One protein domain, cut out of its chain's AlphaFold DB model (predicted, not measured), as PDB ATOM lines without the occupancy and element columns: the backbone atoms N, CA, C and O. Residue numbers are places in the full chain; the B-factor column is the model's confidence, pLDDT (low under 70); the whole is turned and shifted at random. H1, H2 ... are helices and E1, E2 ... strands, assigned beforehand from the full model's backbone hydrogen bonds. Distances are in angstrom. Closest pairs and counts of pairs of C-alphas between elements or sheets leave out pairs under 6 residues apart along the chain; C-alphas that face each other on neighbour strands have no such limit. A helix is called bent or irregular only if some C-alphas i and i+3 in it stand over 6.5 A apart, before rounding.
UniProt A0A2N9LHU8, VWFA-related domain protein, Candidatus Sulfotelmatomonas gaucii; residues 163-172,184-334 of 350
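Overview. This is residues 163 to 172 and 184 to 334 of the 350 residues of the protein "VWFA-related domain protein" of Candidatus Sulfotelmatomonas gaucii (UniProt A0A2N9LHU8). Picture an elongated sandwich, two twisted sheets face to face, one of four strands, E4, E3, E6 and E7, and one of three, E1, E2 and E5. The long hairpin E3 and E4 runs along much of the length, H3 sits at one end of it, the small helix H2 packs on the four-strand sheet, and H1 lies off by itself, apart from the other named elements. The printed part has 161 residues, with named elements in the order H1, H2, E1, E2, E3, E4, H3, E5, E6, E7, H4; both sheets are antiparallel, and the class is mixed, helices and strands. The whole is compact, with a radius of gyration of the C-alphas of 17.2 A, and spans 52 by 31 by 25 A.

Along the chain. Start at C-alpha 165, (160.608, 134.763, 122.918), where H1 begins; it runs to residue 172, 10.1 A away. After the cut find H2 at residues 184 to 187, then E1 at residues 201 to 206. E2, residues 229 to 238, covers 28.5 A. Next come the two longest strands, E3 at residues 252 to 265, 42.9 A, and E4 at residues 270 to 283, 39.3 A; look for C-alpha 252 at (143.467, 138.296, 111.260). H3 follows at once with residues 284 to 290 and is irregular, but only just: C-alphas 285 and 288 are 6.9 A apart. E5, residues 295 to 304, covers 29.5 A, E6, residues 309 to 317, 26.7 A, and E7, residues 322 to 329, 24.2 A. H4, residues 331 to 334, ends at C-alpha 334, (173.562, 146.207, 83.221).

Arrangement. Begin with the four-strand sheet, in the order E4, E3, E6, E7, with E4 and E7 as edge strands. E3 and E4 are a hairpin, with N 253 and O 282 2.8 A apart, within hydrogen-bond range. Between E3 and E6 look at N 258 and O 316, 2.8 A, and in the hairpin of E6 and E7 at N 311 and O 328, 2.8 A. In the other sheet, E1, E2, E5, the hairpin of E1 and E2 has N 201 and O 237 at 2.8 A, and E2 and E5 have N 230 and O 303 at 2.7 A. The two sheets form a sandwich, two sheets face to face: the facing parts are 9.2 A centre to centre, and the strands of one stand at 27 degrees to those of the other. Across it, the closest C-alphas of E4 and E5 are those of Gln 274 and Ile 301, 6.5 A apart. H2 is on the four-strand sheet at a height over the sheet of 7.8 A, only just over none of its strands, with two C-alphas falling on E6 and two on E7; the closest C-alphas of H2 and E7 are those of Leu 184 and Val 323, 6.0 A. H3 only grazes that sheet, and H4 only grazes the three-strand sheet. Each O i to N i+4 pair of H1 is within hydrogen-bond range; H3 has 1 of 3, beside 2 of 4 O i to N i+3 pairs, and H2 and H4 are too short for an O i to N i+4 pair.

Size, cuts and confidence. The C-alphas farthest apart are those of Pro 249 and Lys 306, 53.5 A. Residues 173 to 183 are not printed, and C-alphas 172 and 184 stand 14.8 A apart across this cut. The long links are H2 to E1, E1 to E2 and E2 to E3. The mean pLDDT of the printed part is 84.8; look for values under 70 in residues 163 to 172, 184 to 186 and 191 to 197.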
ATOM      1  N   LEU A 163     162.468 132.269 115.993       51.56
ATOM      2  CA  LEU A 163     161.205 132.944 116.310       51.56
ATOM      3  C   LEU A 163     160.867 132.941 117.818       51.56
ATOM      4  O   LEU A 163     159.776 133.380 118.205       51.56
ATOM      5  N   GLY A 164     161.776 132.452 118.667       51.06
ATOM      6  CA  GLY A 164     161.557 132.272 120.101       51.06
ATOM      7  C   GLY A 164     161.446 133.588 120.897       51.06
ATOM      8  O   GLY A 164     161.928 134.638 120.462       51.06
ATOM      9  N   PRO A 165     160.827 133.566 122.094       43.09
ATOM     10  CA  PRO A 165     160.608 134.763 122.918       43.09
ATOM     11  C   PRO A 165     161.902 135.457 123.381       43.09
ATOM     12  O   PRO A 165     161.918 136.680 123.477       43.09
ATOM     13  N   GLU A 166     162.992 134.714 123.592       49.06
ATOM     14  CA  GLU A 166     164.330 135.255 123.903       49.06
ATOM     15  C   GLU A 166     164.820 136.222 122.803       49.06
ATOM     16  O   GLU A 166     165.301 137.317 123.094       49.06
ATOM     17  N   HIS A 167     164.594 135.875 121.530       44.25
ATOM     18  CA  HIS A 167     164.942 136.711 120.377       44.25
ATOM     19  C   HIS A 167     163.960 137.880 120.168       44.25
ATOM     20  O   HIS A 167     164.369 138.966 119.758       44.25
ATOM     21  N   ARG A 168     162.676 137.713 120.524       41.72
ATOM     22  CA  ARG A 168     161.673 138.800 120.504       41.72
ATOM     23  C   ARG A 168     161.947 139.881 121.554       41.72
ATOM     24  O   ARG A 168     161.704 141.057 121.290       41.72
ATOM     25  N   ASN A 169     162.458 139.495 122.723       37.47
ATOM     26  CA  ASN A 169     162.731 140.421 123.821       37.47
ATOM     27  C   ASN A 169     163.981 141.274 123.567       37.47
ATOM     28  O   ASN A 169     163.944 142.467 123.853       37.47
ATOM     29  N   ALA A 170     165.030 140.713 122.951       42.53
ATOM     30  CA  ALA A 170     166.211 141.477 122.532       42.53
ATOM     31  C   ALA A 170     165.861 142.580 121.508       42.53
ATOM     32  O   ALA A 170     166.343 143.708 121.624       42.53
ATOM     33  N   ALA A 171     164.947 142.289 120.570       40.81
ATOM     34  CA  ALA A 171     164.389 143.269 119.633       40.81
ATOM     35  C   ALA A 171     163.453 144.293 120.318       40.81
ATOM     36  O   ALA A 171     163.426 145.469 119.953       40.81
ATOM     37  N   GLN A 172     162.710 143.897 121.360       39.44
ATOM     38  CA  GLN A 172     161.822 144.804 122.105       39.44
ATOM     39  C   GLN A 172     162.566 145.773 123.034       39.44
ATOM     40  O   GLN A 172     162.135 146.919 123.163       39.44
ATOM     41  N   LEU A 184     168.757 146.714 110.513       64.88
ATOM     42  CA  LEU A 184     168.582 146.946 109.086       64.88
ATOM     43  C   LEU A 184     169.528 148.003 108.509       64.88
ATOM     44  O   LEU A 184     170.053 147.807 107.420       64.88
ATOM     45  N   ARG A 185     169.804 149.108 109.206       65.44
ATOM     46  CA  ARG A 185     170.747 150.116 108.697       65.44
ATOM     47  C   ARG A 185     172.187 149.604 108.712       65.44
ATOM     48  O   ARG A 185     172.921 149.882 107.768       65.44
ATOM     49  N   THR A 186     172.555 148.805 109.715       69.44
ATOM     50  CA  THR A 186     173.855 148.114 109.777       69.44
ATOM     51  C   THR A 186     173.986 147.074 108.665       69.44
ATOM     52  O   THR A 186     174.982 147.067 107.946       69.44
ATOM     53  N   ALA A 187     172.955 146.252 108.460       74.56
ATOM     54  CA  ALA A 187     172.881 145.280 107.368       74.56
ATOM     55  C   ALA A 187     173.000 145.920 105.978       74.56
ATOM     56  O   ALA A 187     173.472 145.293 105.029       74.56
ATOM     57  N   MET A 188     172.566 147.171 105.849       80.94
ATOM     58  CA  MET A 188     172.580 147.915 104.596       80.94
ATOM     59  C   MET A 188     173.873 148.704 104.358       80.94
ATOM     60  O   MET A 188     173.965 149.402 103.350       80.94
ATOM     61  N   LEU A 189     174.881 148.590 105.231       75.81
ATOM     62  CA  LEU A 189     176.212 149.137 104.965       75.81
ATOM     63  C   LEU A 189     176.880 148.380 103.812       75.81
ATOM     64  O   LEU A 189     176.847 147.150 103.750       75.81
ATOM     65  N   ARG A 190     177.522 149.129 102.908       73.31
ATOM     66  CA  ARG A 190     178.280 148.544 101.798       73.31
ATOM     67  C   ARG A 190     179.412 147.662 102.326       73.31
ATOM     68  O   ARG A 190     180.171 148.099 103.191       73.31
ATOM     69  N   GLY A 191     179.543 146.460 101.771       62.06
ATOM     70  CA  GLY A 191     180.552 145.483 102.190       62.06
ATOM     71  C   GLY A 191     180.329 144.899 103.590       62.06
ATOM     72  O   GLY A 191     181.204 144.196 104.094       62.06
ATOM     73  N   GLY A 192     179.188 145.186 104.228       64.44
ATOM     74  CA  GLY A 192     178.757 144.464 105.421       64.44
ATOM     75  C   GLY A 192     178.407 143.009 105.083       64.44
ATOM     76  O   GLY A 192     178.062 142.722 103.933       64.44
ATOM     77  N   PRO A 193     178.471 142.086 106.058       60.25
ATOM     78  CA  PRO A 193     178.029 140.711 105.844       60.25
ATOM     79  C   PRO A 193     176.564 140.696 105.398       60.25
ATOM     80  O   PRO A 193     175.791 141.584 105.761       60.25
ATOM     81  N   ASP A 194     176.183 139.711 104.593       64.69
ATOM     82  CA  ASP A 194     174.800 139.530 104.157       64.69
ATOM     83  C   ASP A 194     174.023 138.840 105.290       64.69
ATOM     84  O   ASP A 194     174.219 137.651 105.524       64.69
ATOM     85  N   PRO A 195     173.151 139.523 106.054       64.25
ATOM     86  CA  PRO A 195     172.313 138.821 107.009       64.25
ATOM     87  C   PRO A 195     171.323 137.944 106.240       64.25
ATOM     88  O   PRO A 195     170.780 138.337 105.206       64.25
ATOM     89  N   THR A 196     171.088 136.742 106.756       67.00
ATOM     90  CA  THR A 196     170.224 135.727 106.127       67.00
ATOM     91  C   THR A 196     169.079 135.288 107.036       67.00
ATOM     92  O   THR A 196     168.446 134.264 106.795       67.00
ATOM     93  N   GLU A 197     168.779 136.074 108.072       67.88
ATOM     94  CA  GLU A 197     167.700 135.792 109.030       67.88
ATOM     95  C   GLU A 197     166.307 135.883 108.393       67.88
ATOM     96  O   GLU A 197     165.344 135.295 108.895       67.88
ATOM     97  N   LEU A 198     166.212 136.614 107.279       81.00
ATOM     98  CA  LEU A 198     165.039 136.699 106.426       81.00
ATOM     99  C   LEU A 198     165.444 136.425 104.973       81.00
ATOM    100  O   LEU A 198     166.099 137.240 104.324       81.00
ATOM    101  N   ILE A 199     165.048 135.266 104.449       82.88
ATOM    102  CA  ILE A 199     165.420 134.846 103.095       82.88
ATOM    103  C   ILE A 199     164.523 135.541 102.066       82.88
ATOM    104  O   ILE A 199     163.291 135.473 102.127       82.88
ATOM    105  N   PHE A 200     165.139 136.173 101.070       88.38
ATOM    106  CA  PHE A 200     164.449 136.711  99.904       88.38
ATOM    107  C   PHE A 200     165.304 136.566  98.646       88.38
ATOM    108  O   PHE A 200     166.522 136.415  98.701       88.38
ATOM    109  N   VAL A 201     164.640 136.631  97.499       86.81
ATOM    110  CA  VAL A 201     165.256 136.731  96.180       86.81
ATOM    111  C   VAL A 201     164.964 138.125  95.639       86.81
ATOM    112  O   VAL A 201     163.837 138.605  95.752       86.81
ATOM    113  N   ALA A 202     165.956 138.768  95.028       90.69
ATOM    114  CA  ALA A 202     165.755 140.021  94.310       90.69
ATOM    115  C   ALA A 202     165.960 139.833  92.807       90.69
ATOM    116  O   ALA A 202     166.990 139.326  92.368       90.69
ATOM    117  N   SER A 203     165.004 140.307  92.012       89.50
ATOM    118  CA  SER A 203     165.184 140.508  90.575       89.50
ATOM    119  C   SER A 203     165.418 141.987  90.307       89.50
ATOM    120  O   SER A 203     164.526 142.808  90.524       89.50
ATOM    121  N   VAL A 204     166.605 142.322  89.804       93.69
ATOM    122  CA  VAL A 204     166.967 143.685  89.405       93.69
ATOM    123  C   VAL A 204     167.068 143.746  87.891       93.69
ATOM    124  O   VAL A 204     167.898 143.072  87.284       93.69
ATOM    125  N   ARG A 205     166.225 144.568  87.268       91.44
ATOM    126  CA  ARG A 205     166.209 144.754  85.812       91.44
ATOM    127  C   ARG A 205     166.046 146.224  85.465       91.44
ATOM    128  O   ARG A 205     165.441 146.990  86.215       91.44
ATOM    129  N   ARG A 206     166.561 146.631  84.307       91.69
ATOM    130  CA  ARG A 206     166.303 147.977  83.781       91.69
ATOM    131  C   ARG A 206     164.803 148.152  83.537       91.69
ATOM    132  O   ARG A 206     164.139 147.238  83.053       91.69
ATOM    133  N   SER A 207     164.269 149.316  83.891       86.31
ATOM    134  CA  SER A 207     162.864 149.648  83.618       86.31
ATOM    135  C   SER A 207     162.663 150.061  82.158       86.31
ATOM    136  O   SER A 207     161.639 149.741  81.565       86.31
ATOM    137  N   SER A 208     163.667 150.710  81.567       79.62
ATOM    138  CA  SER A 208     163.703 151.195  80.186       79.62
ATOM    139  C   SER A 208     165.103 150.983  79.586       79.62
ATOM    140  O   SER A 208     166.077 150.743  80.309       79.62
ATOM    141  N   ALA A 209     165.211 151.010  78.255       76.25
ATOM    142  CA  ALA A 209     166.506 150.926  77.571       76.25
ATOM    143  C   ALA A 209     167.297 152.245  77.677       76.25
ATOM    144  O   ALA A 209     168.526 152.230  77.836       76.25
ATOM    145  N   ASP A 210     166.572 153.360  77.630       86.25
ATOM    146  CA  ASP A 210     167.119 154.708  77.574       86.25
ATOM    147  C   ASP A 210     167.500 155.250  78.950       86.25
ATOM    148  O   ASP A 210     167.011 154.813  79.994       86.25
ATOM    149  N   ALA A 211     168.415 156.215  78.945       91.00
ATOM    150  CA  ALA A 211     168.729 156.977  80.138       91.00
ATOM    151  C   ALA A 211     167.738 158.136  80.309       91.00
ATOM    152  O   ALA A 211     167.283 158.737  79.338       91.00
ATOM    153  N   GLU A 212     167.441 158.475  81.555       92.38
ATOM    154  CA  GLU A 212     166.438 159.461  81.931       92.38
ATOM    155  C   GLU A 212     167.102 160.694  82.559       92.38
ATOM    156  O   GLU A 212     168.075 160.566  83.307       92.38
ATOM    157  N   PRO A 213     166.606 161.912  82.289       92.25
ATOM    158  CA  PRO A 213     167.207 163.131  82.825       92.25
ATOM    159  C   PRO A 213     166.917 163.336  84.320       92.25
ATOM    160  O   PRO A 213     167.680 164.018  85.002       92.25
ATOM    161  N   ALA A 214     165.835 162.745  84.831       93.19
ATOM    162  CA  ALA A 214     165.374 162.895  86.205       93.19
ATOM    163  C   ALA A 214     165.477 161.576  86.981       93.19
ATOM    164  O   ALA A 214     165.432 160.486  86.408       93.19
ATOM    165  N   ILE A 215     165.612 161.688  88.301       94.00
ATOM    166  CA  ILE A 215     165.490 160.546  89.208       94.00
ATOM    167  C   ILE A 215     164.015 160.169  89.397       94.00
ATOM    168  O   ILE A 215     163.129 161.002  89.206       94.00
ATOM    169  N   VAL A 216     163.748 158.927  89.801       93.50
ATOM    170  CA  VAL A 216     162.409 158.515  90.243       93.50
ATOM    171  C   VAL A 216     162.010 159.347  91.465       93.50
ATOM    172  O   VAL A 216     162.788 159.460  92.404       93.50
ATOM    173  N   GLU A 217     160.796 159.898  91.466       92.25
ATOM    174  CA  GLU A 217     160.313 160.847  92.486       92.25
ATOM    175  C   GLU A 217     160.384 160.312  93.923       92.25
ATOM    176  O   GLU A 217     160.700 161.052  94.847       92.25
ATOM    177  N   SER A 218     160.142 159.014  94.116       88.06
ATOM    178  CA  SER A 218     160.211 158.387  95.437       88.06
ATOM    179  C   SER A 218     161.635 158.287  95.993       88.06
ATOM    180  O   SER A 218     161.808 158.112  97.195       88.06
ATOM    181  N   ASN A 219     162.661 158.419  95.148       92.94
ATOM    182  CA  ASN A 219     164.052 158.270  95.552       92.94
ATOM    183  C   ASN A 219     164.558 159.468  96.362       92.94
ATOM    184  O   ASN A 219     164.345 160.627  96.014       92.94
ATOM    185  N   GLN A 220     165.346 159.180  97.393       88.31
ATOM    186  CA  GLN A 220     166.026 160.174  98.215       88.31
ATOM    187  C   GLN A 220     167.500 160.250  97.796       88.31
ATOM    188  O   GLN A 220     168.377 159.580  98.341       88.31
ATOM    189  N   ALA A 221     167.766 161.058  96.772       88.56
ATOM    190  CA  ALA A 221     169.094 161.210  96.188       88.56
ATOM    191  C   ALA A 221     169.958 162.267  96.894       88.56
ATOM    192  O   ALA A 221     169.484 163.314  97.337       88.56
ATOM    193  N   SER A 222     171.272 162.040  96.909       83.19
ATOM    194  CA  SER A 222     172.249 163.052  97.313       83.19
ATOM    195  C   SER A 222     172.279 164.212  96.317       83.19
ATOM    196  O   SER A 222     172.339 164.002  95.111       83.19
ATOM    197  N   LYS A 223     172.383 165.455  96.802       83.62
ATOM    198  CA  LYS A 223     172.514 166.657  95.948       83.62
ATOM    199  C   LYS A 223     173.766 166.664  95.051       83.62
ATOM    200  O   LYS A 223     173.908 167.544  94.213       83.62
ATOM    201  N   LYS A 224     174.702 165.733  95.270       81.75
ATOM    202  CA  LYS A 224     175.973 165.626  94.539       81.75
ATOM    203  C   LYS A 224     175.902 164.722  93.307       81.75
ATOM    204  O   LYS A 224     176.891 164.653  92.582       81.75
ATOM    205  N   ILE A 225     174.794 164.010  93.086       86.38
ATOM    206  CA  ILE A 225     174.635 163.208  91.869       86.38
ATOM    207  C   ILE A 225     174.066 164.053  90.733       86.38
ATOM    208  O   ILE A 225     173.246 164.942  90.954       86.38
ATOM    209  N   SER A 226     174.503 163.756  89.514       89.75
ATOM    210  CA  SER A 226     173.996 164.367  88.292       89.75
ATOM    211  C   SER A 226     173.624 163.294  87.272       89.75
ATOM    212  O   SER A 226     174.204 162.207  87.240       89.75
ATOM    213  N   GLY A 227     172.615 163.610  86.460       89.75
ATOM    214  CA  GLY A 227     172.138 162.738  85.397       89.75
ATOM    215  C   GLY A 227     173.058 162.725  84.166       89.75
ATOM    216  O   GLY A 227     174.055 163.450  84.117       89.75
ATOM    217  N   PRO A 228     172.707 161.928  83.143       95.31
ATOM    218  CA  PRO A 228     171.480 161.135  83.060       95.31
ATOM    219  C   PRO A 228     171.531 159.868  83.933       95.31
ATOM    220  O   PRO A 228     172.602 159.412  84.340       95.31
ATOM    221  N   TYR A 229     170.366 159.297  84.227       95.31
ATOM    222  CA  TYR A 229     170.174 158.161  85.128       95.31
ATOM    223  C   TYR A 229     169.643 156.936  84.384       95.31
ATOM    224  O   TYR A 229     168.891 157.051  83.426       95.31
ATOM    225  N   ARG A 230     169.985 155.737  84.852       94.69
ATOM    226  CA  ARG A 230     169.304 154.492  84.486       94.69
ATOM    227  C   ARG A 230     168.345 154.113  85.598       94.69
ATOM    228  O   ARG A 230     168.749 154.014  86.758       94.69
ATOM    229  N   ARG A 231     167.089 153.871  85.237       95.19
ATOM    230  CA  ARG A 231     166.061 153.404  86.161       95.19
ATOM    231  C   ARG A 231     166.082 151.881  86.246       95.19
ATOM    232  O   ARG A 231     165.906 151.193  85.239       95.19
ATOM    233  N   TYR A 232     166.247 151.353  87.449       94.75
ATOM    234  CA  TYR A 232     166.140 149.928  87.742       94.75
ATOM    235  C   TYR A 232     164.855 149.649  88.510       94.75
ATOM    236  O   TYR A 232     164.496 150.385  89.423       94.75
ATOM    237  N   SER A 233     164.173 148.575  88.130       94.81
ATOM    238  CA  SER A 233     163.114 147.971  88.923       94.81
ATOM    239  C   SER A 233     163.720 146.852  89.758       94.81
ATOM    240  O   SER A 233     164.448 146.004  89.231       94.81
ATOM    241  N   VAL A 234     163.423 146.868  91.050       95.38
ATOM    242  CA  VAL A 234     163.854 145.881  92.031       95.38
ATOM    243  C   VAL A 234     162.610 145.182  92.554       95.38
ATOM    244  O   VAL A 234     161.774 145.812  93.199       95.38
ATOM    245  N   ILE A 235     162.491 143.891  92.261       94.62
ATOM    246  CA  ILE A 235     161.396 143.038  92.725       94.62
ATOM    247  C   ILE A 235     161.941 142.127  93.819       94.62
ATOM    248  O   ILE A 235     162.776 141.268  93.542       94.62
ATOM    249  N   PHE A 236     161.466 142.318  95.044       94.06
ATOM    250  CA  PHE A 236     161.722 141.461  96.194       94.06
ATOM    251  C   PHE A 236     160.697 140.334  96.212       94.06
ATOM    252  O   PHE A 236     159.499 140.589  96.091       94.06
ATOM    253  N   VAL A 237     161.161 139.101  96.377       91.12
ATOM    254  CA  VAL A 237     160.330 137.900  96.448       91.12
ATOM    255  C   VAL A 237     160.700 137.122  97.700       91.12
ATOM    256  O   VAL A 237     161.864 136.782  97.892       91.12
ATOM    257  N   THR A 238     159.725 136.801  98.544       91.75
ATOM    258  CA  THR A 238     159.959 135.975  99.735       91.75
ATOM    259  C   THR A 238     158.828 134.987  99.972       91.75
ATOM    260  O   THR A 238     157.693 135.191  99.533       91.75
ATOM    261  N   ASN A 239     159.145 133.895 100.658       90.44
ATOM    262  CA  ASN A 239     158.147 132.933 101.084       90.44
ATOM    263  C   ASN A 239     157.435 133.495 102.328       90.44
ATOM    264  O   ASN A 239     158.101 133.795 103.316       90.44
ATOM    265  N   PRO A 240     156.097 133.605 102.345       91.06
ATOM    266  CA  PRO A 240     155.364 134.117 103.502       91.06
ATOM    267  C   PRO A 240     155.589 133.295 104.777       91.06
ATOM    268  O   PRO A 240     155.335 133.805 105.860       91.06
ATOM    269  N   ARG A 241     156.078 132.052 104.684       88.69
ATOM    270  CA  ARG A 241     156.455 131.233 105.848       88.69
ATOM    271  C   ARG A 241     157.725 131.715 106.554       88.69
ATOM    272  O   ARG A 241     157.935 131.327 107.696       88.69
ATOM    273  N   GLU A 242     158.546 132.523 105.891       82.62
ATOM    274  CA  GLU A 242     159.737 133.149 106.481       82.62
ATOM    275  C   GLU A 242     159.381 134.410 107.277       82.62
ATOM    276  O   GLU A 242     160.177 134.862 108.094       82.62
ATOM    277  N   VAL A 243     158.187 134.973 107.067       89.62
ATOM    278  CA  VAL A 243     157.711 136.213 107.693       89.62
ATOM    279  C   VAL A 243     156.954 135.904 108.982       89.62
ATOM    280  O   VAL A 243     156.179 134.949 109.053       89.62
ATOM    281  N   ASN A 244     157.147 136.723 110.013       88.88
ATOM    282  CA  ASN A 244     156.375 136.639 111.240       88.88
ATOM    283  C   ASN A 244     154.987 137.254 111.034       88.88
ATOM    284  O   ASN A 244     154.824 138.461 110.856       88.88
ATOM    285  N   TRP A 245     153.979 136.394 111.131       92.25
ATOM    286  CA  TRP A 245     152.573 136.765 111.086       92.25
ATOM    287  C   TRP A 245     151.986 136.731 112.490       92.25
ATOM    288  O   TRP A 245     151.798 135.658 113.065       92.25
ATOM    289  N   THR A 246     151.669 137.899 113.040       89.62
ATOM    290  CA  THR A 246     151.074 138.020 114.371       89.62
ATOM    291  C   THR A 246     149.556 137.849 114.266       89.62
ATOM    292  O   THR A 246     148.908 138.682 113.627       89.62
ATOM    293  N   PRO A 247     148.962 136.793 114.851       89.00
ATOM    294  CA  PRO A 247     147.514 136.646 114.880       89.00
ATOM    295  C   PRO A 247     146.888 137.696 115.809       89.00
ATOM    296  O   PRO A 247     147.405 137.969 116.892       89.00
ATOM    297  N   THR A 248     145.762 138.266 115.398       88.56
ATOM    298  CA  THR A 248     144.917 139.137 116.216       88.56
ATOM    299  C   THR A 248     143.759 138.336 116.826       88.56
ATOM    300  O   THR A 248     143.425 137.261 116.314       88.56
ATOM    301  N   PRO A 249     143.113 138.835 117.899       87.31
ATOM    302  CA  PRO A 249     141.956 138.171 118.512       87.31
ATOM    303  C   PRO A 249     140.810 137.869 117.534       87.31
ATOM    304  O   PRO A 249     140.117 136.869 117.694       87.31
ATOM    305  N   ASP A 250     140.665 138.683 116.486       85.56
ATOM    306  CA  ASP A 250     139.627 138.544 115.459       85.56
ATOM    307  C   ASP A 250     139.995 137.525 114.357       85.56
ATOM    308  O   ASP A 250     139.293 137.396 113.355       85.56
ATOM    309  N   GLY A 251     141.119 136.813 114.506       84.12
ATOM    310  CA  GLY A 251     141.596 135.810 113.549       84.12
ATOM    311  C   GLY A 251     142.299 136.387 112.315       84.12
ATOM    312  O   GLY A 251     142.502 135.674 111.333       84.12
ATOM    313  N   VAL A 252     142.678 137.668 112.331       92.88
ATOM    314  CA  VAL A 252     143.467 138.296 111.260       92.88
ATOM    315  C   VAL A 252     144.954 138.106 111.547       92.88
ATOM    316  O   VAL A 252     145.403 138.246 112.676       92.88
ATOM    317  N   HIS A 253     145.748 137.817 110.526       91.69
ATOM    318  CA  HIS A 253     147.202 137.756 110.606       91.69
ATOM    319  C   HIS A 253     147.812 139.071 110.121       91.69
ATOM    320  O   HIS A 253     147.620 139.460 108.967       91.69
ATOM    321  N   HIS A 254     148.554 139.746 110.998       93.19
ATOM    322  CA  HIS A 254     149.244 140.999 110.707       93.19
ATOM    323  C   HIS A 254     150.745 140.778 110.485       93.19
ATOM    324  O   HIS A 254     151.389 140.079 111.266       93.19
ATOM    325  N   CYS A 255     151.319 141.431 109.477       92.88
ATOM    326  CA  CYS A 255     152.768 141.598 109.359       92.88
ATOM    327  C   CYS A 255     153.115 143.002 108.855       92.88
ATOM    328  O   CYS A 255     152.307 143.648 108.184       92.88
ATOM    329  N   THR A 256     154.341 143.447 109.125       92.50
ATOM    330  CA  THR A 256     154.913 144.660 108.527       92.50
ATOM    331  C   THR A 256     156.308 144.346 107.998       92.50
ATOM    332  O   THR A 256     157.168 143.893 108.752       92.50
ATOM    333  N   LEU A 257     156.515 144.573 106.701       92.81
ATOM    334  CA  LEU A 257     157.789 144.387 106.015       92.81
ATOM    335  C   LEU A 257     158.334 145.730 105.545       92.81
ATOM    336  O   LEU A 257     157.614 146.521 104.942       92.81
ATOM    337  N   GLU A 258     159.619 145.962 105.765       92.00
ATOM    338  CA  GLU A 258     160.336 147.116 105.236       92.00
ATOM    339  C   GLU A 258     161.286 146.690 104.124       92.00
ATOM    340  O   GLU A 258     161.938 145.652 104.218       92.00
ATOM    341  N   PHE A 259     161.388 147.513 103.085       93.06
ATOM    342  CA  PHE A 259     162.188 147.265 101.892       93.06
ATOM    343  C   PHE A 259     163.113 148.445 101.645       93.06
ATOM    344  O   PHE A 259     162.665 149.590 101.552       93.06
ATOM    345  N   LEU A 260     164.407 148.173 101.510       92.31
ATOM    346  CA  LEU A 260     165.432 149.180 101.279       92.31
ATOM    347  C   LEU A 260     166.206 148.843 100.005       92.31
ATOM    348  O   LEU A 260     166.641 147.713  99.801       92.31
ATOM    349  N   THR A 261     166.415 149.847  99.162       95.44
ATOM    350  CA  THR A 261     167.301 149.781  97.998       95.44
ATOM    351  C   THR A 261     168.243 150.972  98.050       95.44
ATOM    352  O   THR A 261     167.818 152.112  97.871       95.44
ATOM    353  N   PHE A 262     169.523 150.719  98.293       94.38
ATOM    354  CA  PHE A 262     170.569 151.733  98.391       94.38
ATOM    355  C   PHE A 262     171.494 151.667  97.184       94.38
ATOM    356  O   PHE A 262     171.825 150.587  96.701       94.38
ATOM    357  N   VAL A 263     171.935 152.834  96.724       94.75
ATOM    358  CA  VAL A 263     172.945 152.995  95.681       94.75
ATOM    359  C   VAL A 263     174.192 153.571  96.325       94.75
ATOM    360  O   VAL A 263     174.176 154.701  96.817       94.75
ATOM    361  N   TYR A 264     175.279 152.814  96.286       88.44
ATOM    362  CA  TYR A 264     176.585 153.237  96.768       88.44
ATOM    363  C   TYR A 264     177.532 153.530  95.611       88.44
ATOM    364  O   TYR A 264     177.555 152.798  94.622       88.44
ATOM    365  N   GLY A 265     178.342 154.579  95.747       82.19
ATOM    366  CA  GLY A 265     179.532 154.756  94.918       82.19
ATOM    367  C   GLY A 265     180.642 153.773  95.304       82.19
ATOM    368  O   GLY A 265     180.625 153.179  96.386       82.19
ATOM    369  N   VAL A 266     181.652 153.633  94.443       81.38
ATOM    370  CA  VAL A 266     182.875 152.851  94.732       81.38
ATOM    371  C   VAL A 266     183.603 153.287  96.003       81.38
ATOM    372  O   VAL A 266     184.277 152.474  96.632       81.38
ATOM    373  N   ASP A 267     183.436 154.546  96.408       75.94
ATOM    374  CA  ASP A 267     183.985 155.122  97.635       75.94
ATOM    375  C   ASP A 267     183.165 154.776  98.892       75.94
ATOM    376  O   ASP A 267     183.462 155.270  99.977       75.94
ATOM    377  N   GLY A 268     182.118 153.954  98.753       73.06
ATOM    378  CA  GLY A 268     181.230 153.561  99.844       73.06
ATOM    379  C   GLY A 268     180.244 154.646 100.273       73.06
ATOM    380  O   GLY A 268     179.520 154.448 101.246       73.06
ATOM    381  N   LYS A 269     180.160 155.782  99.567       80.69
ATOM    382  CA  LYS A 269     179.169 156.816  99.887       80.69
ATOM    383  C   LYS A 269     177.799 156.441  99.348       80.69
ATOM    384  O   LYS A 269     177.666 156.074  98.182       80.69
ATOM    385  N   LEU A 270     176.777 156.578 100.189       82.75
ATOM    386  CA  LEU A 270     175.383 156.451  99.775       82.75
ATOM    387  C   LEU A 270     175.029 157.642  98.879       82.75
ATOM    388  O   LEU A 270     175.112 158.796  99.305       82.75
ATOM    389  N   VAL A 271     174.675 157.368  97.628       88.75
ATOM    390  CA  VAL A 271     174.399 158.404  96.625       88.75
ATOM    391  C   VAL A 271     172.918 158.527  96.293       88.75
ATOM    392  O   VAL A 271     172.467 159.610  95.926       88.75
ATOM    393  N   ASN A 272     172.159 157.443  96.444       92.12
ATOM    394  CA  ASN A 272     170.712 157.427  96.292       92.12
ATOM    395  C   ASN A 272     170.112 156.300  97.137       92.12
ATOM    396  O   ASN A 272     170.777 155.293  97.382       92.12
ATOM    397  N   MET A 273     168.866 156.448  97.567       91.31
ATOM    398  CA  MET A 273     168.155 155.414  98.309       91.31
ATOM    399  C   MET A 273     166.659 155.437  98.023       91.31
ATOM    400  O   MET A 273     166.086 156.468  97.677       91.31
ATOM    401  N   GLN A 274     166.033 154.286  98.218       91.12
ATOM    402  CA  GLN A 274     164.593 154.126  98.266       91.12
ATOM    403  C   GLN A 274     164.242 153.232  99.449       91.12
ATOM    404  O   GLN A 274     164.850 152.176  99.635       91.12
ATOM    405  N   THR A 275     163.272 153.665 100.248       87.50
ATOM    406  CA  THR A 275     162.824 152.949 101.446       87.50
ATOM    407  C   THR A 275     161.311 152.915 101.477       87.50
ATOM    408  O   THR A 275     160.682 153.959 101.303       87.50
ATOM    409  N   ASN A 276     160.725 151.753 101.734       88.81
ATOM    410  CA  ASN A 276     159.286 151.643 101.916       88.81
ATOM    411  C   ASN A 276     158.929 150.651 103.023       88.81
ATOM    412  O   ASN A 276     159.706 149.751 103.327       88.81
ATOM    413  N   SER A 277     157.747 150.818 103.608       89.12
ATOM    414  CA  SER A 277     157.180 149.924 104.612       89.12
ATOM    415  C   SER A 277     155.784 149.502 104.172       89.12
ATOM    416  O   SER A 277     154.975 150.330 103.756       89.12
ATOM    417  N   VAL A 278     155.515 148.201 104.221       91.50
ATOM    418  CA  VAL A 278     154.258 147.593 103.794       91.50
ATOM    419  C   VAL A 278     153.695 146.771 104.940       91.50
ATOM    420  O   VAL A 278     154.300 145.789 105.370       91.50
ATOM    421  N   SER A 279     152.500 147.137 105.391       91.94
ATOM    422  CA  SER A 279     151.730 146.353 106.352       91.94
ATOM    423  C   SER A 279     150.652 145.538 105.641       91.94
ATOM    424  O   SER A 279     149.949 146.050 104.768       91.94
ATOM    425  N   ALA A 280     150.495 144.276 106.034       90.12
ATOM    426  CA  ALA A 280     149.465 143.384 105.518       90.12
ATOM    427  C   ALA A 280     148.578 142.867 106.656       90.12
ATOM    428  O   ALA A 280     149.074 142.480 107.710       90.12
ATOM    429  N   ASN A 281     147.268 142.836 106.406       92.75
ATOM    430  CA  ASN A 281     146.249 142.272 107.289       92.75
ATOM    431  C   ASN A 281     145.499 141.184 106.520       92.75
ATOM    432  O   ASN A 281     144.761 141.483 105.579       92.75
ATOM    433  N   ILE A 282     145.710 139.922 106.886       94.31
ATOM    434  CA  ILE A 282     145.215 138.765 106.137       94.31
ATOM    435  C   ILE A 282     144.222 137.995 107.000       94.31
ATOM    436  O   ILE A 282     144.591 137.460 108.039       94.31
ATOM    437  N   GLY A 283     142.958 137.930 106.581       93.31
ATOM    438  CA  GLY A 283     141.942 137.133 107.277       93.31
ATOM    439  C   GLY A 283     142.285 135.639 107.304       93.31
ATOM    440  O   GLY A 283     142.963 135.133 106.404       93.31
ATOM    441  N   ALA A 284     141.802 134.927 108.328       86.75
ATOM    442  CA  ALA A 284     142.025 133.489 108.502       86.75
ATOM    443  C   ALA A 284     141.649 132.656 107.260       86.75
ATOM    444  O   ALA A 284     142.341 131.697 106.918       86.75
ATOM    445  N   ASP A 285     140.590 133.056 106.552       88.75
ATOM    446  CA  ASP A 285     140.090 132.419 105.329       88.75
ATOM    447  C   ASP A 285     141.099 132.474 104.168       88.75
ATOM    448  O   ASP A 285     141.202 131.535 103.376       88.75
ATOM    449  N   LYS A 286     141.887 133.552 104.086       91.31
ATOM    450  CA  LYS A 286     142.870 133.785 103.014       91.31
ATOM    451  C   LYS A 286     144.287 133.383 103.399       91.31
ATOM    452  O   LYS A 286     145.110 133.141 102.514       91.31
ATOM    453  N   PHE A 287     144.581 133.270 104.692       91.50
ATOM    454  CA  PHE A 287     145.935 133.011 105.176       91.50
ATOM    455  C   PHE A 287     146.495 131.670 104.680       91.50
ATOM    456  O   PHE A 287     147.611 131.606 104.167       91.50
ATOM    457  N   ALA A 288     145.693 130.602 104.708       89.62
ATOM    458  CA  ALA A 288     146.119 129.291 104.215       89.62
ATOM    459  C   ALA A 288     146.440 129.279 102.706       89.62
ATOM    460  O   ALA A 288     147.297 128.510 102.261       89.62
ATOM    461  N   ALA A 289     145.761 130.115 101.913       91.25
ATOM    462  CA  ALA A 289     146.047 130.280 100.490       91.25
ATOM    463  C   ALA A 289     147.318 131.111 100.265       91.25
ATOM    464  O   ALA A 289     148.143 130.740  99.430       91.25
ATOM    465  N   LEU A 290     147.512 132.172 101.058       92.94
ATOM    466  CA  LEU A 290     148.719 132.998 101.028       92.94
ATOM    467  C   LEU A 290     149.980 132.158 101.256       92.94
ATOM    468  O   LEU A 290     150.927 132.274 100.489       92.94
ATOM    469  N   LEU A 291     149.966 131.243 102.233       90.31
ATOM    470  CA  LEU A 291     151.099 130.361 102.567       90.31
ATOM    471  C   LEU A 291     151.525 129.381 101.453       90.31
ATOM    472  O   LEU A 291     152.460 128.596 101.657       90.31
ATOM    473  N   LYS A 292     150.822 129.373 100.314       89.75
ATOM    474  CA  LYS A 292     151.138 128.584  99.113       89.75
ATOM    475  C   LYS A 292     151.716 129.432  97.974       89.75
ATOM    476  O   LYS A 292     152.100 128.869  96.955       89.75
ATOM    477  N   GLN A 293     151.751 130.754  98.122       90.31
ATOM    478  CA  GLN A 293     152.249 131.706  97.129       90.31
ATOM    479  C   GLN A 293     153.492 132.429  97.661       90.31
ATOM    480  O   GLN A 293     153.793 132.349  98.848       90.31
ATOM    481  N   ASN A 294     154.206 133.149  96.794       88.69
ATOM    482  CA  ASN A 294     155.280 134.046  97.220       88.69
ATOM    483  C   ASN A 294     154.738 135.462  97.426       88.69
ATOM    484  O   ASN A 294     153.910 135.930  96.644       88.69
ATOM    485  N   LEU A 295     155.261 136.160  98.430       92.31
ATOM    486  CA  LEU A 295     155.085 137.601  98.553       92.31
ATOM    487  C   LEU A 295     156.004 138.285  97.550       92.31
ATOM    488  O   LEU A 295     157.173 137.909  97.435       92.31
ATOM    489  N   GLN A 296     155.484 139.282  96.841       93.25
ATOM    490  CA  GLN A 296     156.265 140.087  95.912       93.25
ATOM    491  C   GLN A 296     156.053 141.568  96.191       93.25
ATOM    492  O   GLN A 296     154.921 142.014  96.373       93.25
ATOM    493  N   TYR A 297     157.144 142.325  96.196       94.81
ATOM    494  CA  TYR A 297     157.118 143.772  96.337       94.81
ATOM    495  C   TYR A 297     158.091 144.411  95.351       94.81
ATOM    496  O   TYR A 297     159.228 143.963  95.218       94.81
ATOM    497  N   GLN A 298     157.654 145.458  94.655       94.75
ATOM    498  CA  GLN A 298     158.453 146.133  93.638       94.75
ATOM    499  C   GLN A 298     158.718 147.585  94.028       94.75
ATOM    500  O   GLN A 298     157.800 148.319  94.387       94.75
ATOM    501  N   GLN A 299     159.965 148.023  93.853       93.94
ATOM    502  CA  GLN A 299     160.347 149.431  93.918       93.94
ATOM    503  C   GLN A 299     161.303 149.814  92.790       93.94
ATOM    504  O   GLN A 299     161.925 148.959  92.164       93.94
ATOM    505  N   GLN A 300     161.402 151.112  92.506       95.56
ATOM    506  CA  GLN A 300     162.274 151.642  91.460       95.56
ATOM    507  C   GLN A 300     163.387 152.500  92.062       95.56
ATOM    508  O   GLN A 300     163.157 153.244  93.015       95.56
ATOM    509  N   ILE A 301     164.584 152.416  91.484       96.31
ATOM    510  CA  ILE A 301     165.753 153.200  91.890       96.31
ATOM    511  C   ILE A 301     166.484 153.757  90.662       96.31
ATOM    512  O   ILE A 301     166.705 153.052  89.676       96.31
ATOM    513  N   SER A 302     166.871 155.027  90.722       96.62
ATOM    514  CA  SER A 302     167.693 155.698  89.715       96.62
ATOM    515  C   SER A 302     169.174 155.610  90.072       96.62
ATOM    516  O   SER A 302     169.586 155.983  91.170       96.62
ATOM    517  N   VAL A 303     169.991 155.170  89.119       95.81
ATOM    518  CA  VAL A 303     171.453 155.100  89.246       95.81
ATOM    519  C   VAL A 303     172.081 155.988  88.171       95.81
ATOM    520  O   VAL A 303     171.678 155.867  87.014       95.81
ATOM    521  N   PRO A 304     173.042 156.879  88.481       95.62
ATOM    522  CA  PRO A 304     173.719 157.667  87.450       95.62
ATOM    523  C   PRO A 304     174.361 156.775  86.380       95.62
ATOM    524  O   PRO A 304     174.923 155.726  86.685       95.62
ATOM    525  N   VAL A 305     174.286 157.186  85.112       94.00
ATOM    526  CA  VAL A 305     174.887 156.429  83.995       94.00
ATOM    527  C   VAL A 305     176.412 156.425  84.088       94.00
ATOM    528  O   VAL A 305     177.050 155.452  83.694       94.00
ATOM    529  N   LYS A 306     176.998 157.530  84.563       92.06
ATOM    530  CA  LYS A 306     178.446 157.712  84.642       92.06
ATOM    531  C   LYS A 306     178.951 157.350  86.031       92.06
ATOM    532  O   LYS A 306     178.568 157.993  87.000       92.06
ATOM    533  N   GLY A 307     179.893 156.416  86.082       89.00
ATOM    534  CA  GLY A 307     180.526 155.960  87.315       89.00
ATOM    535  C   GLY A 307     180.201 154.503  87.609       89.00
ATOM    536  O   GLY A 307     179.376 153.881  86.944       89.00
ATOM    537  N   GLU A 308     180.882 153.971  88.611       90.06
ATOM    538  CA  GLU A 308     180.675 152.615  89.099       90.06
ATOM    539  C   GLU A 308     179.869 152.658  90.396       90.06
ATOM    540  O   GLU A 308     180.169 153.433  91.312       90.06
ATOM    541  N   TYR A 309     178.836 151.819  90.459       91.12
ATOM    542  CA  TYR A 309     177.866 151.817  91.546       91.12
ATOM    543  C   TYR A 309     177.516 150.400  91.986       91.12
ATOM    544  O   TYR A 309     177.539 149.454  91.196       91.12
ATOM    545  N   TYR A 310     177.142 150.288  93.253       91.56
ATOM    546  CA  TYR A 310     176.704 149.057  93.897       91.56
ATOM    547  C   TYR A 310     175.288 149.254  94.420       91.56
ATOM    548  O   TYR A 310     174.959 150.315  94.953       91.56
ATOM    549  N   LEU A 311     174.453 148.232  94.262       94.31
ATOM    550  CA  LEU A 311     173.152 148.157  94.902       94.31
ATOM    551  C   LEU A 311     173.282 147.329  96.171       94.31
ATOM    552  O   LEU A 311     173.734 146.189  96.111       94.31
ATOM    553  N   ARG A 312     172.832 147.882  97.295       92.75
ATOM    554  CA  ARG A 312     172.569 147.121  98.516       92.75
ATOM    555  C   ARG A 312     171.060 147.031  98.674       92.75
ATOM    556  O   ARG A 312     170.380 148.059  98.677       92.75
ATOM    557  N   LEU A 313     170.532 145.818  98.716       93.69
ATOM    558  CA  LEU A 313     169.102 145.548  98.807       93.69
ATOM    559  C   LEU A 313     168.824 144.885 100.145       93.69
ATOM    560  O   LEU A 313     169.550 143.969 100.517       93.69
ATOM    561  N   GLY A 314     167.772 145.305 100.833       91.12
ATOM    562  CA  GLY A 314     167.424 144.754 102.132       91.12
ATOM    563  C   GLY A 314     165.931 144.640 102.345       91.12
ATOM    564  O   GLY A 314     165.146 145.430 101.818       91.12
ATOM    565  N   MET A 315     165.564 143.651 103.146       91.94
ATOM    566  CA  MET A 315     164.210 143.427 103.619       91.94
ATOM    567  C   MET A 315     164.257 143.189 105.129       91.94
ATOM    568  O   MET A 315     165.081 142.404 105.596       91.94
ATOM    569  N   ARG A 316     163.383 143.849 105.890       88.88
ATOM    570  CA  ARG A 316     163.218 143.622 107.334       88.88
ATOM    571  C   ARG A 316     161.792 143.217 107.650       88.88
ATOM    572  O   ARG A 316     160.848 143.842 107.180       88.88
ATOM    573  N   ASP A 317     161.648 142.228 108.518       87.19
ATOM    574  CA  ASP A 317     160.401 141.947 109.217       87.19
ATOM    575  C   ASP A 317     160.340 142.788 110.495       87.19
ATOM    576  O   ASP A 317     161.014 142.492 111.477       87.19
ATOM    577  N   ALA A 318     159.535 143.852 110.492       83.75
ATOM    578  CA  ALA A 318     159.467 144.801 111.605       83.75
ATOM    579  C   ALA A 318     158.853 144.200 112.885       83.75
ATOM    580  O   ALA A 318     158.955 144.797 113.956       83.75
ATOM    581  N   GLY A 319     158.197 143.037 112.791       79.25
ATOM    582  CA  GLY A 319     157.664 142.327 113.951       79.25
ATOM    583  C   GLY A 319     158.728 141.545 114.724       79.25
ATOM    584  O   GLY A 319     158.550 141.308 115.918       79.25
ATOM    585  N   THR A 320     159.816 141.144 114.060       76.94
ATOM    586  CA  THR A 320     160.904 140.343 114.662       76.94
ATOM    587  C   THR A 320     162.284 140.980 114.548       76.94
ATOM    588  O   THR A 320     163.239 140.426 115.074       76.94
ATOM    589  N   ASP A 321     162.394 142.111 113.852       74.50
ATOM    590  CA  ASP A 321     163.645 142.767 113.461       74.50
ATOM    591  C   ASP A 321     164.620 141.885 112.660       74.50
ATOM    592  O   ASP A 321     165.751 142.297 112.419       74.50
ATOM    593  N   ARG A 322     164.170 140.727 112.153       79.00
ATOM    594  CA  ARG A 322     164.969 139.880 111.260       79.00
ATOM    595  C   ARG A 322     165.202 140.577 109.933       79.00
ATOM    596  O   ARG A 322     164.264 141.108 109.323       79.00
ATOM    597  N   VAL A 323     166.445 140.528 109.470       83.12
ATOM    598  CA  VAL A 323     166.880 141.202 108.245       83.12
ATOM    599  C   VAL A 323     167.463 140.207 107.253       83.12
ATOM    600  O   VAL A 323     168.204 139.290 107.604       83.12
ATOM    601  N   GLY A 324     167.142 140.429 105.987       84.62
ATOM    602  CA  GLY A 324     167.894 139.921 104.855       84.62
ATOM    603  C   GLY A 324     168.551 141.091 104.140       84.62
ATOM    604  O   GLY A 324     167.888 142.109 103.930       84.62
ATOM    605  N   ALA A 325     169.799 140.951 103.699       88.00
ATOM    606  CA  ALA A 325     170.372 141.888 102.735       88.00
ATOM    607  C   ALA A 325     171.290 141.190 101.732       88.00
ATOM    608  O   ALA A 325     171.794 140.103 101.991       88.00
ATOM    609  N   LEU A 326     171.477 141.826 100.580       84.50
ATOM    610  CA  LEU A 326     172.402 141.387  99.543       84.50
ATOM    611  C   LEU A 326     173.028 142.596  98.851       84.50
ATOM    612  O   LEU A 326     172.404 143.657  98.734       84.50
ATOM    613  N   GLU A 327     174.251 142.432  98.362       85.88
ATOM    614  CA  GLU A 327     174.939 143.431  97.544       85.88
ATOM    615  C   GLU A 327     175.211 142.905  96.138       85.88
ATOM    616  O   GLU A 327     175.560 141.743  95.939       85.88
ATOM    617  N   LEU A 328     175.076 143.781  95.145       87.31
ATOM    618  CA  LEU A 328     175.496 143.496  93.782       87.31
ATOM    619  C   LEU A 328     176.085 144.739  93.102       87.31
ATOM    620  O   LEU A 328     175.565 145.847  93.278       87.31
ATOM    621  N   PRO A 329     177.130 144.595  92.271       89.75
ATOM    622  CA  PRO A 329     177.552 145.673  91.389       89.75
ATOM    623  C   PRO A 329     176.486 145.907  90.312       89.75
ATOM    624  O   PRO A 329     175.947 144.963  89.733       89.75
ATOM    625  N   VAL A 330     176.212 147.171  89.981       93.00
ATOM    626  CA  VAL A 330     175.230 147.529  88.938       93.00
ATOM    627  C   VAL A 330     175.614 146.940  87.575       93.00
ATOM    628  O   VAL A 330     174.738 146.568  86.794       93.00
ATOM    629  N   GLU A 331     176.910 146.782  87.302       88.38
ATOM    630  CA  GLU A 331     177.411 146.167  86.065       88.38
ATOM    631  C   GLU A 331     176.931 144.716  85.883       88.38
ATOM    632  O   GLU A 331     176.649 144.305  84.756       88.38
ATOM    633  N   ALA A 332     176.729 143.955  86.971       85.12
ATOM    634  CA  ALA A 332     176.242 142.572  86.892       85.12
ATOM    635  C   ALA A 332     174.827 142.467  86.299       85.12
ATOM    636  O   ALA A 332     174.466 141.441  85.727       85.12
ATOM    637  N   VAL A 333     174.033 143.537  86.397       85.25
ATOM    638  CA  VAL A 333     172.652 143.597  85.887       85.25
ATOM    639  C   VAL A 333     172.498 144.551  84.704       85.25
ATOM    640  O   VAL A 333     171.430 144.636  84.099       85.25
ATOM    641  N   ALA A 334     173.570 145.245  84.315       77.56
ATOM    642  CA  ALA A 334     173.562 146.207  83.221       77.56
ATOM    643  C   ALA A 334     173.304 145.554  81.851       77.56
ATOM    644  O   ALA A 334     172.783 146.204  80.949       77.56
TER     645      ALA A 334